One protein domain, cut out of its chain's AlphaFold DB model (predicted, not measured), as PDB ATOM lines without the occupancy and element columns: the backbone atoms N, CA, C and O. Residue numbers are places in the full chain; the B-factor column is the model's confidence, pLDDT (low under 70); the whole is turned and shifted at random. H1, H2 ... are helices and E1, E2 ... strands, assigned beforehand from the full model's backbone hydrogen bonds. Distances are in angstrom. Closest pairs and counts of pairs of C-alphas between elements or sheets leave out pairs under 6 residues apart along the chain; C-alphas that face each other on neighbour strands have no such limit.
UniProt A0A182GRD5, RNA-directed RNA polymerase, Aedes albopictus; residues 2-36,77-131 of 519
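AT A GLANCE: This is residues 2 to 36 and 77 to 131 of the 519 residues of the protein "RNA-directed RNA polymerase" of Aedes albopictus (UniProt A0A182GRD5). An elongated model has a strongly twisted four-stranded sheet toward one end and three helices toward the other: H2 and H3 form a helical hairpin, and H1 packs on H3 at a steep angle. The tip of the long hairpin E1 and E2 and the turn between H2 and H3 lie at opposite ends of the length. The printed part has 90 residues, in the order E1 E2 H1 H2 H3 E3 E4, and the mixed sheet runs E2 E1 E3 E4. The class is mixed, helices and strands; the whole is loose, with a radius of gyration of the C-alphas of 15.2 A and spans of 47 by 27 by 23 A.

HOW THE PARTS SIT: E1, residues 3 to 12, and E2, residues 15 to 22, are an antiparallel hairpin, with N 8 and O 19 2.8 A apart, within hydrogen-bond range. H1, residues 24 to 34, only grazes the sheet with residues 25 to 28. H2, residues 77 to 93, and H3, residues 98 to 110, touch as a hairpin at a shallow tilt of 11 degrees, opposite ways; their closest C-alphas, of Ser 81 and Gln 108, are 4.4 A apart. H1 touches H3 at a steep tilt of 60 degrees, opposite ways, closest at the C-alphas of Ala 33 and Lys 100, 5.4 A. H1 and H2 are near each other. H3 only grazes the sheet with residues 106 to 110, and H2 is not on it. E3, residues 114 to 117, is parallel to E1, with N 115 and O 3 at 2.8 A. E4, residues 125 to 127, is antiparallel to E3 in a hairpin, with N 116 and O 126 at 2.8 A. Every O i to N i+4 pair is within hydrogen-bond range in H1 and H3, and 12 of 13 in H2.

IN THESE COORDINATES: E1 begins at C-alpha 3 (30.112, -51.335, 27.608) and is 26.7 A long; E2 is 22.5 A. H1 is 15.2 A, H2 24.4 A and H3 18.1 A long. E3 is 10.6 A long, and E4, 6.8 A, ends at C-alpha 127 (24.802, -54.665, 20.392).

THE WHOLE: The C-alphas of Gly 14 and Asp 95, the two farthest apart, are 48.7 A from each other. Residues 37 to 76 are not printed, and C-alphas 36 and 77 are 24.4 A apart across the cut. Of the links that are printed whole, none is long. The pLDDT is under 70 at residues 2, 8 and 10 to 15.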
ATOM      1  N   ASN A   2      33.797 -50.737  24.546       58.31
ATOM      2  CA  ASN A   2      32.405 -51.173  24.530       58.31
ATOM      3  C   ASN A   2      31.956 -51.412  25.971       58.31
ATOM      4  O   ASN A   2      32.746 -51.919  26.768       58.31
ATOM      5  N   LYS A   3      30.715 -51.044  26.298       70.50
ATOM      6  CA  LYS A   3      30.112 -51.335  27.608       70.50
ATOM      7  C   LYS A   3      29.417 -52.684  27.547       70.50
ATOM      8  O   LYS A   3      28.579 -52.878  26.668       70.50
ATOM      9  N   GLU A   4      29.717 -53.587  28.476       75.12
ATOM     10  CA  GLU A   4      29.141 -54.936  28.483       75.12
ATOM     11  C   GLU A   4      28.180 -55.148  29.658       75.12
ATOM     12  O   GLU A   4      28.458 -54.760  30.797       75.12
ATOM     13  N   ALA A   5      27.053 -55.810  29.391       73.50
ATOM     14  CA  ALA A   5      26.074 -56.166  30.408       73.50
ATOM     15  C   ALA A   5      25.506 -57.586  30.251       73.50
ATOM     16  O   ALA A   5      25.478 -58.162  29.162       73.50
ATOM     17  N   LYS A   6      24.989 -58.154  31.341       70.69
ATOM     18  CA  LYS A   6      24.266 -59.434  31.355       70.69
ATOM     19  C   LYS A   6      22.859 -59.235  31.903       70.69
ATOM     20  O   LYS A   6      22.712 -58.782  33.036       70.69
ATOM     21  N   ALA A   7      21.849 -59.601  31.121       70.50
ATOM     22  CA  ALA A   7      20.459 -59.507  31.544       70.50
ATOM     23  C   ALA A   7      20.061 -60.670  32.474       70.50
ATOM     24  O   ALA A   7      20.517 -61.808  32.324       70.50
ATOM     25  N   SER A   8      19.190 -60.371  33.430       67.19
ATOM     26  CA  SER A   8      18.550 -61.303  34.360       67.19
ATOM     27  C   SER A   8      17.123 -60.841  34.652       67.19
ATOM     28  O   SER A   8      16.813 -59.660  34.494       67.19
ATOM     29  N   GLU A   9      16.243 -61.752  35.054       70.62
ATOM     30  CA  GLU A   9      14.856 -61.419  35.386       70.62
ATOM     31  C   GLU A   9      14.692 -61.172  36.887       70.62
ATOM     32  O   GLU A   9      15.080 -61.992  37.720       70.62
ATOM     33  N   LYS A  10      14.056 -60.051  37.230       58.94
ATOM     34  CA  LYS A  10      13.542 -59.758  38.566       58.94
ATOM     35  C   LYS A  10      12.036 -59.947  38.558       58.94
ATOM     36  O   LYS A  10      11.327 -59.225  37.858       58.94
ATOM     37  N   TYR A  11      11.548 -60.868  39.376       62.38
ATOM     38  CA  TYR A  11      10.122 -61.008  39.638       62.38
ATOM     39  C   TYR A  11       9.742 -60.090  40.796       62.38
ATOM     40  O   TYR A  11      10.171 -60.297  41.929       62.38
ATOM     41  N   GLU A  12       8.944 -59.062  40.517       59.19
ATOM     42  CA  GLU A  12       8.387 -58.185  41.543       59.19
ATOM     43  C   GLU A  12       6.865 -58.171  41.397       59.19
ATOM     44  O   GLU A  12       6.331 -57.623  40.435       59.19
ATOM     45  N   MET A  13       6.171 -58.806  42.350       64.44
ATOM     46  CA  MET A  13       4.704 -58.767  42.462       64.44
ATOM     47  C   MET A  13       3.974 -59.168  41.168       64.44
ATOM     48  O   MET A  13       3.039 -58.503  40.735       64.44
ATOM     49  N   GLY A  14       4.435 -60.245  40.523       60.53
ATOM     50  CA  GLY A  14       3.833 -60.771  39.292       60.53
ATOM     51  C   GLY A  14       4.286 -60.088  37.997       60.53
ATOM     52  O   GLY A  14       3.887 -60.528  36.923       60.53
ATOM     53  N   LYS A  15       5.153 -59.064  38.060       68.44
ATOM     54  CA  LYS A  15       5.786 -58.460  36.878       68.44
ATOM     55  C   LYS A  15       7.257 -58.868  36.796       68.44
ATOM     56  O   LYS A  15       8.025 -58.615  37.724       68.44
ATOM     57  N   ALA A  16       7.651 -59.467  35.673       71.00
ATOM     58  CA  ALA A  16       9.055 -59.678  35.340       71.00
ATOM     59  C   ALA A  16       9.654 -58.365  34.812       71.00
ATOM     60  O   ALA A  16       9.082 -57.721  33.931       71.00
ATOM     61  N   ARG A  17      10.790 -57.945  35.370       74.50
ATOM     62  CA  ARG A  17      11.586 -56.808  34.889       74.50
ATOM     63  C   ARG A  17      12.996 -57.284  34.570       74.50
ATOM     64  O   ARG A  17      13.551 -58.081  35.324       74.50
ATOM     65  N   ALA A  18      13.589 -56.777  33.496       81.81
ATOM     66  CA  ALA A  18      15.001 -57.016  33.231       81.81
ATOM     67  C   ALA A  18      15.872 -56.231  34.230       81.81
ATOM     68  O   ALA A  18      15.579 -55.076  34.550       81.81
ATOM     69  N   ILE A  19      16.932 -56.870  34.717       83.19
ATOM     70  CA  ILE A  19      18.052 -56.286  35.462       83.19
ATOM     71  C   ILE A  19      19.321 -56.598  34.688       83.19
ATOM     72  O   ILE A  19      19.533 -57.748  34.295       83.19
ATOM     73  N   PHE A  20      20.190 -55.607  34.534       87.88
ATOM     74  CA  PHE A  20      21.438 -55.761  33.807       87.88
ATOM     75  C   PHE A  20      22.634 -55.619  34.749       87.88
ATOM     76  O   PHE A  20      22.845 -54.579  35.367       87.88
ATOM     77  N   GLY A  21      23.440 -56.676  34.850       83.94
ATOM     78  CA  GLY A  21      24.718 -56.644  35.558       83.94
ATOM     79  C   GLY A  21      25.831 -56.154  34.638       83.94
ATOM     80  O   GLY A  21      25.981 -56.676  33.537       83.94
ATOM     81  N   THR A  22      26.610 -55.176  35.090       85.75
ATOM     82  CA  THR A  22      27.763 -54.590  34.382       85.75
ATOM     83  C   THR A  22      29.073 -55.134  34.963       85.75
ATOM     84  O   THR A  22      29.120 -55.552  36.120       85.75
ATOM     85  N   GLY A  23      30.142 -55.165  34.158       79.69
ATOM     86  CA  GLY A  23      31.475 -55.517  34.653       79.69
ATOM     87  C   GLY A  23      31.994 -54.526  35.705       79.69
ATOM     88  O   GLY A  23      31.721 -53.329  35.632       79.69
ATOM     89  N   VAL A  24      32.802 -55.012  36.654       78.88
ATOM     90  CA  VAL A  24      33.353 -54.205  37.767       78.88
ATOM     91  C   VAL A  24      34.097 -52.960  37.273       78.88
ATOM     92  O   VAL A  24      33.972 -51.894  37.866       78.88
ATOM     93  N   LYS A  25      34.826 -53.066  36.155       81.12
ATOM     94  CA  LYS A  25      35.535 -51.936  35.535       81.12
ATOM     95  C   LYS A  25      34.580 -50.810  35.128       81.12
ATOM     96  O   LYS A  25      34.807 -49.658  35.484       81.12
ATOM     97  N   ASP A  26      33.519 -51.143  34.400       84.44
ATOM     98  CA  ASP A  26      32.543 -50.165  33.908       84.44
ATOM     99  C   ASP A  26      31.789 -49.525  35.080       84.44
ATOM    100  O   ASP A  26      31.551 -48.315  35.087       84.44
ATOM    101  N   TYR A  27      31.468 -50.333  36.097       85.19
ATOM    102  CA  TYR A  27      30.881 -49.866  37.346       85.19
ATOM    103  C   TYR A  27      31.797 -48.860  38.056       85.19
ATOM    104  O   TYR A  27      31.342 -47.773  38.404       85.19
ATOM    105  N   ALA A  28      33.082 -49.187  38.227       79.56
ATOM    106  CA  ALA A  28      34.056 -48.340  38.912       79.56
ATOM    107  C   ALA A  28      34.290 -47.008  38.182       79.56
ATOM    108  O   ALA A  28      34.288 -45.957  38.817       79.56
ATOM    109  N   ILE A  29      34.414 -47.027  36.848       84.75
ATOM    110  CA  ILE A  29      34.561 -45.801  36.044       84.75
ATOM    111  C   ILE A  29      33.321 -44.913  36.191       84.75
ATOM    112  O   ILE A  29      33.443 -43.704  36.382       84.75
ATOM    113  N   CYS A  30      32.125 -45.503  36.126       92.25
ATOM    114  CA  CYS A  30      30.884 -44.757  36.304       92.25
ATOM    115  C   CYS A  30      30.743 -44.193  37.721       92.25
ATOM    116  O   CYS A  30      30.343 -43.042  37.880       92.25
ATOM    117  N   ALA A  31      31.119 -44.967  38.741       88.19
ATOM    118  CA  ALA A  31      31.110 -44.512  40.123       88.19
ATOM    119  C   ALA A  31      32.066 -43.336  40.334       88.19
ATOM    120  O   ALA A  31      31.648 -42.341  40.909       88.19
ATOM    121  N   TYR A  32      33.285 -43.406  39.795       89.06
ATOM    122  CA  TYR A  32      34.256 -42.315  39.861       89.06
ATOM    123  C   TYR A  32      33.783 -41.051  39.125       89.06
ATOM    124  O   TYR A  32      33.903 -39.943  39.644       89.06
ATOM    125  N   ALA A  33      33.194 -41.199  37.933       92.19
ATOM    126  CA  ALA A  33      32.660 -40.062  37.183       92.19
ATOM    127  C   ALA A  33      31.517 -39.356  37.933       92.19
ATOM    128  O   ALA A  33      31.456 -38.130  37.926       92.19
ATOM    129  N   LEU A  34      30.645 -40.123  38.596       92.75
ATOM    130  CA  LEU A  34      29.480 -39.616  39.329       92.75
ATOM    131  C   LEU A  34      29.746 -39.323  40.809       92.75
ATOM    132  O   LEU A  34      28.836 -38.875  41.506       92.75
ATOM    133  N   ASP A  35      30.963 -39.566  41.290       87.31
ATOM    134  CA  ASP A  35      31.345 -39.334  42.679       87.31
ATOM    135  C   ASP A  35      31.008 -37.896  43.100       87.31
ATOM    136  O   ASP A  35      31.341 -36.946  42.379       87.31
ATOM    137  N   ARG A  36      30.303 -37.754  44.229       82.81
ATOM    138  CA  ARG A  36      29.715 -36.509  44.766       82.81
ATOM    139  C   ARG A  36      28.692 -35.782  43.889       82.81
ATOM    140  O   ARG A  36      28.029 -34.881  44.376       82.81
ATOM    141  N   LEU A  77      20.452 -43.883  22.451       96.56
ATOM    142  CA  LEU A  77      21.855 -43.939  22.884       96.56
ATOM    143  C   LEU A  77      22.510 -42.549  22.844       96.56
ATOM    144  O   LEU A  77      23.361 -42.223  23.668       96.56
ATOM    145  N   GLN A  78      22.078 -41.711  21.901       97.06
ATOM    146  CA  GLN A  78      22.536 -40.339  21.725       97.06
ATOM    147  C   GLN A  78      22.120 -39.456  22.901       97.06
ATOM    148  O   GLN A  78      22.956 -38.711  23.403       97.06
ATOM    149  N   ALA A  79      20.873 -39.566  23.374       96.50
ATOM    150  CA  ALA A  79      20.415 -38.823  24.545       96.50
ATOM    151  C   ALA A  79      21.218 -39.217  25.793       96.50
ATOM    152  O   ALA A  79      21.734 -38.350  26.493       96.50
ATOM    153  N   GLN A  80      21.417 -40.520  26.019       97.19
ATOM    154  CA  GLN A  80      22.244 -41.015  27.127       97.19
ATOM    155  C   GLN A  80      23.690 -40.495  27.037       97.19
ATOM    156  O   GLN A  80      24.241 -39.998  28.018       97.19
ATOM    157  N   SER A  81      24.307 -40.586  25.855       97.12
ATOM    158  CA  SER A  81      25.670 -40.105  25.604       97.12
ATOM    159  C   SER A  81      25.795 -38.593  25.826       97.12
ATOM    160  O   SER A  81      26.777 -38.139  26.415       97.12
ATOM    161  N   LEU A  82      24.782 -37.817  25.428       98.00
ATOM    162  CA  LEU A  82      24.758 -36.364  25.587       98.00
ATOM    163  C   LEU A  82      24.849 -35.935  27.056       98.00
ATOM    164  O   LEU A  82      25.570 -34.984  27.346       98.00
ATOM    165  N   VAL A  83      24.214 -36.662  27.983       97.31
ATOM    166  CA  VAL A  83      24.319 -36.385  29.429       97.31
ATOM    167  C   VAL A  83      25.784 -36.388  29.876       97.31
ATOM    168  O   VAL A  83      26.255 -35.427  30.483       97.31
ATOM    169  N   PHE A  84      26.541 -37.430  29.519       97.69
ATOM    170  CA  PHE A  84      27.956 -37.527  29.891       97.69
ATOM    171  C   PHE A  84      28.866 -36.611  29.076       97.69
ATOM    172  O   PHE A  84      29.908 -36.197  29.582       97.69
ATOM    173  N   LYS A  85      28.473 -36.249  27.848       98.31
ATOM    174  CA  LYS A  85      29.156 -35.200  27.086       98.31
ATOM    175  C   LYS A  85      29.074 -33.868  27.830       98.31
ATOM    176  O   LYS A  85      30.112 -33.267  28.081       98.31
ATOM    177  N   CYS A  86      27.865 -33.441  28.198       97.50
ATOM    178  CA  CYS A  86      27.641 -32.196  28.928       97.50
ATOM    179  C   CYS A  86      28.339 -32.220  30.288       97.50
ATOM    180  O   CYS A  86      28.982 -31.241  30.652       97.50
ATOM    181  N   LEU A  87      28.286 -33.346  31.005       96.25
ATOM    182  CA  LEU A  87      29.013 -33.493  32.264       96.25
ATOM    183  C   LEU A  87      30.526 -33.319  32.070       96.25
ATOM    184  O   LEU A  87      31.151 -32.572  32.812       96.25
ATOM    185  N   ALA A  88      31.114 -33.972  31.067       97.94
ATOM    186  CA  ALA A  88      32.538 -33.834  30.786       97.94
ATOM    187  C   ALA A  88      32.917 -32.391  30.406       97.94
ATOM    188  O   ALA A  88      33.910 -31.891  30.923       97.94
ATOM    189  N   ASP A  89      32.108 -31.732  29.561       98.12
ATOM    190  CA  ASP A  89      32.292 -30.326  29.168       98.12
ATOM    191  C   ASP A  89      32.291 -29.406  30.411       98.12
ATOM    192  O   ASP A  89      33.145 -28.533  30.542       98.12
ATOM    193  N   GLN A  90      31.365 -29.623  31.356       96.44
ATOM    194  CA  GLN A  90      31.269 -28.822  32.584       96.44
ATOM    195  C   GLN A  90      32.394 -29.114  33.583       96.44
ATOM    196  O   GLN A  90      32.933 -28.188  34.180       96.44
ATOM    197  N   LEU A  91      32.781 -30.382  33.750       95.06
ATOM    198  CA  LEU A  91      33.905 -30.755  34.614       95.06
ATOM    199  C   LEU A  91      35.217 -30.131  34.123       95.06
ATOM    200  O   LEU A  91      36.008 -29.656  34.932       95.06
ATOM    201  N   GLU A  92      35.430 -30.123  32.808       97.62
ATOM    202  CA  GLU A  92      36.589 -29.505  32.166       97.62
ATOM    203  C   GLU A  92      36.577 -27.979  32.334       97.62
ATOM    204  O   GLU A  92      37.581 -27.399  32.737       97.62
ATOM    205  N   ALA A  93      35.428 -27.331  32.116       97.50
ATOM    206  CA  ALA A  93      35.281 -25.886  32.302       97.50
ATOM    207  C   ALA A  93      35.487 -25.431  33.760       97.50
ATOM    208  O   ALA A  93      35.950 -24.317  33.997       97.50
ATOM    209  N   ALA A  94      35.150 -26.286  34.728       95.31
ATOM    210  CA  ALA A  94      35.331 -26.032  36.154       95.31
ATOM    211  C   ALA A  94      36.687 -26.525  36.707       95.31
ATOM    212  O   ALA A  94      36.852 -26.586  37.924       95.31
ATOM    213  N   ASP A  95      37.644 -26.873  35.837       94.88
ATOM    214  CA  ASP A  95      39.008 -27.297  36.200       94.88
ATOM    215  C   ASP A  95      39.048 -28.496  37.173       94.88
ATOM    216  O   ASP A  95      39.875 -28.594  38.082       94.88
ATOM    217  N   HIS A  96      38.119 -29.444  37.009       91.19
ATOM    218  CA  HIS A  96      38.175 -30.705  37.744       91.19
ATOM    219  C   HIS A  96      39.316 -31.599  37.244       91.19
ATOM    220  O   HIS A  96      39.798 -31.486  36.119       91.19
ATOM    221  N   HIS A  97      39.693 -32.577  38.075       93.19
ATOM    222  CA  HIS A  97      40.763 -33.521  37.766       93.19
ATOM    223  C   HIS A  97      40.609 -34.149  36.359       93.19
ATOM    224  O   HIS A  97      39.544 -34.716  36.067       93.19
ATOM    225  N   PRO A  98      41.659 -34.140  35.508       93.31
ATOM    226  CA  PRO A  98      41.582 -34.612  34.121       93.31
ATOM    227  C   PRO A  98      41.071 -36.048  33.967       93.31
ATOM    228  O   PRO A  98      40.370 -36.361  33.003       93.31
ATOM    229  N   ASP A  99      41.355 -36.930  34.930       89.81
ATOM    230  CA  ASP A  99      40.841 -38.303  34.889       89.81
ATOM    231  C   ASP A  99      39.318 -38.376  35.038       89.81
ATOM    232  O   ASP A  99      38.700 -39.265  34.452       89.81
ATOM    233  N   LYS A 100      38.680 -37.448  35.765       89.31
ATOM    234  CA  LYS A 100      37.214 -37.416  35.909       89.31
ATOM    235  C   LYS A 100      36.547 -36.960  34.613       89.31
ATOM    236  O   LYS A 100      35.540 -37.539  34.193       89.31
ATOM    237  N   VAL A 101      37.165 -35.998  33.922       95.88
ATOM    238  CA  VAL A 101      36.786 -35.603  32.557       95.88
ATOM    239  C   VAL A 101      36.941 -36.800  31.616       95.88
ATOM    240  O   VAL A 101      35.987 -37.187  30.942       95.88
ATOM    241  N   LYS A 102      38.100 -37.468  31.630       94.88
ATOM    242  CA  LYS A 102      38.379 -38.654  30.804       94.88
ATOM    243  C   LYS A 102      37.410 -39.806  31.073       94.88
ATOM    244  O   LYS A 102      36.941 -40.430  30.123       94.88
ATOM    245  N   ALA A 103      37.075 -40.073  32.335       94.19
ATOM    246  CA  ALA A 103      36.075 -41.064  32.724       94.19
ATOM    247  C   ALA A 103      34.689 -40.711  32.159       94.19
ATOM    248  O   ALA A 103      34.010 -41.572  31.602       94.19
ATOM    249  N   SER A 104      34.302 -39.436  32.216       97.31
ATOM    250  CA  SER A 104      33.026 -38.954  31.673       97.31
ATOM    251  C   SER A 104      32.976 -39.050  30.142       97.31
ATOM    252  O   SER A 104      31.998 -39.550  29.589       97.31
ATOM    253  N   ARG A 105      34.061 -38.691  29.441       97.88
ATOM    254  CA  ARG A 105      34.200 -38.895  27.982       97.88
ATOM    255  C   ARG A 105      34.186 -40.374  27.599       97.88
ATOM    256  O   ARG A 105      33.623 -40.751  26.572       97.88
ATOM    257  N   TRP A 106      34.787 -41.228  28.426       97.00
ATOM    258  CA  TRP A 106      34.730 -42.670  28.226       97.00
ATOM    259  C   TRP A 106      33.286 -43.174  28.320       97.00
ATOM    260  O   TRP A 106      32.844 -43.891  27.427       97.00
ATOM    261  N   LEU A 107      32.527 -42.741  29.334       96.62
ATOM    262  CA  LEU A 107      31.108 -43.086  29.487       96.62
ATOM    263  C   LEU A 107      30.269 -42.568  28.315       96.62
ATOM    264  O   LEU A 107      29.477 -43.328  27.766       96.62
ATOM    265  N   GLN A 108      30.493 -41.326  27.876       97.12
ATOM    266  CA  GLN A 108      29.862 -40.755  26.680       97.12
ATOM    267  C   GLN A 108      30.018 -41.688  25.466       97.12
ATOM    268  O   GLN A 108      29.035 -41.983  24.785       97.12
ATOM    269  N   ALA A 109      31.237 -42.161  25.191       97.44
ATOM    270  CA  ALA A 109      31.502 -43.060  24.069       97.44
ATOM    271  C   ALA A 109      30.906 -44.459  24.296       97.44
ATOM    272  O   ALA A 109      30.293 -45.031  23.397       97.44
ATOM    273  N   ALA A 110      31.040 -44.992  25.511       94.94
ATOM    274  CA  ALA A 110      30.574 -46.324  25.876       94.94
ATOM    275  C   ALA A 110      29.040 -46.456  25.802       94.94
ATOM    276  O   ALA A 110      28.524 -47.532  25.508       94.94
ATOM    277  N   LEU A 111      28.296 -45.364  26.020       95.62
ATOM    278  CA  LEU A 111      26.837 -45.341  25.871       95.62
ATOM    279  C   LEU A 111      26.369 -45.436  24.407       95.62
ATOM    280  O   LEU A 111      25.244 -45.860  24.176       95.62
ATOM    281  N   LEU A 112      27.218 -45.107  23.425       96.25
ATOM    282  CA  LEU A 112      26.920 -45.270  21.990       96.25
ATOM    283  C   LEU A 112      27.245 -46.680  21.458       96.25
ATOM    284  O   LEU A 112      26.832 -47.048  20.351       96.25
ATOM    285  N   ASP A 113      27.994 -47.466  22.232       95.19
ATOM    286  CA  ASP A 113      28.427 -48.819  21.879       95.19
ATOM    287  C   ASP A 113      28.238 -49.783  23.057       95.19
ATOM    288  O   ASP A 113      29.179 -50.264  23.698       95.19
ATOM    289  N   GLN A 114      26.964 -50.023  23.359       94.06
ATOM    290  CA  GLN A 114      26.513 -50.907  24.424       94.06
ATOM    291  C   GLN A 114      26.252 -52.316  23.894       94.06
ATOM    292  O   GLN A 114      25.644 -52.504  22.840       94.06
ATOM    293  N   HIS A 115      26.672 -53.317  24.658       93.19
ATOM    294  CA  HIS A 115      26.579 -54.730  24.316       93.19
ATOM    295  C   HIS A 115      25.983 -55.513  25.487       93.19
ATOM    296  O   HIS A 115      26.349 -55.294  26.642       93.19
ATOM    297  N   CYS A 116      25.056 -56.428  25.212       92.56
ATOM    298  CA  CYS A 116      24.412 -57.242  26.236       92.56
ATOM    299  C   CYS A 116      24.311 -58.717  25.841       92.56
ATOM    300  O   CYS A 116      24.064 -59.057  24.685       92.56
ATOM    301  N   LYS A 117      24.465 -59.601  26.830       90.94
ATOM    302  CA  LYS A 117      24.092 -61.015  26.727       90.94
ATOM    303  C   LYS A 117      22.656 -61.193  27.209       90.94
ATOM    304  O   LYS A 117      22.405 -61.171  28.418       90.94
ATOM    305  N   PHE A 118      21.740 -61.411  26.271       84.56
ATOM    306  CA  PHE A 118      20.352 -61.749  26.572       84.56
ATOM    307  C   PHE A 118      20.185 -63.267  26.781       84.56
ATOM    308  O   PHE A 118      20.873 -64.054  26.120       84.56
ATOM    309  N   PRO A 119      19.280 -63.718  27.674       81.81
ATOM    310  CA  PRO A 119      19.025 -65.143  27.899       81.81
ATOM    311  C   PRO A 119      18.628 -65.897  26.623       81.81
ATOM    312  O   PRO A 119      19.046 -67.037  26.421       81.81
ATOM    313  N   GLN A 120      17.865 -65.248  25.740       84.00
ATOM    314  CA  GLN A 120      17.377 -65.834  24.491       84.00
ATOM    315  C   GLN A 120      18.504 -66.051  23.466       84.00
ATOM    316  O   GLN A 120      18.430 -66.960  22.642       84.00
ATOM    317  N   ASP A 121      19.585 -65.274  23.559       84.12
ATOM    318  CA  ASP A 121      20.711 -65.288  22.621       84.12
ATOM    319  C   ASP A 121      21.790 -66.331  22.963       84.12
ATOM    320  O   ASP A 121      22.908 -66.270  22.448       84.12
ATOM    321  N   LYS A 122      21.491 -67.301  23.842       83.88
ATOM    322  CA  LYS A 122      22.414 -68.385  24.248       83.88
ATOM    323  C   LYS A 122      23.794 -67.870  24.696       83.88
ATOM    324  O   LYS A 122      24.819 -68.502  24.454       83.88
ATOM    325  N   GLY A 123      23.824 -66.703  25.343       80.38
ATOM    326  CA  GLY A 123      25.053 -66.076  25.834       80.38
ATOM    327  C   GLY A 123      25.874 -65.322  24.782       80.38
ATOM    328  O   GLY A 123      26.948 -64.815  25.126       80.38
ATOM    329  N   ARG A 124      25.390 -65.203  23.536       89.69
ATOM    330  CA  ARG A 124      25.987 -64.320  22.526       89.69
ATOM    331  C   ARG A 124      25.834 -62.864  22.958       89.69
ATOM    332  O   ARG A 124      24.804 -62.463  23.492       89.69
ATOM    333  N   MET A 125      26.880 -62.085  22.711       90.06
ATOM    334  CA  MET A 125      26.855 -60.646  22.914       90.06
ATOM    335  C   MET A 125      26.129 -59.969  21.748       90.06
ATOM    336  O   MET A 125      26.473 -60.205  20.589       90.06
ATOM    337  N   VAL A 126      25.133 -59.141  22.048       93.88
ATOM    338  CA  VAL A 126      24.346 -58.394  21.064       93.88
ATOM    339  C   VAL A 126      24.492 -56.906  21.339       93.88
ATOM    340  O   VAL A 126      24.368 -56.464  22.481       93.88
ATOM    341  N   ARG A 127      24.743 -56.123  20.289       94.56
ATOM    342  CA  ARG A 127      24.802 -54.665  20.392       94.56
ATOM    343  C   ARG A 127      23.395 -54.099  20.587       94.56
ATOM    344  O   ARG A 127      22.512 -54.363  19.773       94.56
ATOM    345  N   ALA A 128      23.199 -53.298  21.629       92.88
ATOM    346  CA  ALA A 128      21.975 -52.530  21.809       92.88
ATOM    347  C   ALA A 128      21.962 -51.338  20.842       92.88
ATOM    348  O   ALA A 128      22.979 -50.671  20.648       92.88
ATOM    349  N   VAL A 129      20.809 -51.083  20.224       93.88
ATOM    350  CA  VAL A 129      20.600 -49.953  19.299       93.88
ATOM    351  C   VAL A 129      19.771 -48.829  19.923       93.88
ATOM    352  O   VAL A 129      19.775 -47.708  19.422       93.88
ATOM    353  N   GLN A 130      19.076 -49.131  21.018       93.94
ATOM    354  CA  GLN A 130      18.208 -48.229  21.763       93.94
ATOM    355  C   GLN A 130      18.005 -48.782  23.180       93.94
ATOM    356  O   GLN A 130      18.212 -49.973  23.429       93.94
ATOM    357  N   GLY A 131      17.565 -47.908  24.078       93.06
ATOM    358  CA  GLY A 131      17.213 -48.226  25.443       93.06
ATOM    359  C   GLY A 131      18.403 -48.076  26.374       93.06
ATOM    360  O   GLY A 131      19.553 -47.942  25.954       93.06
TER     361      GLY A 131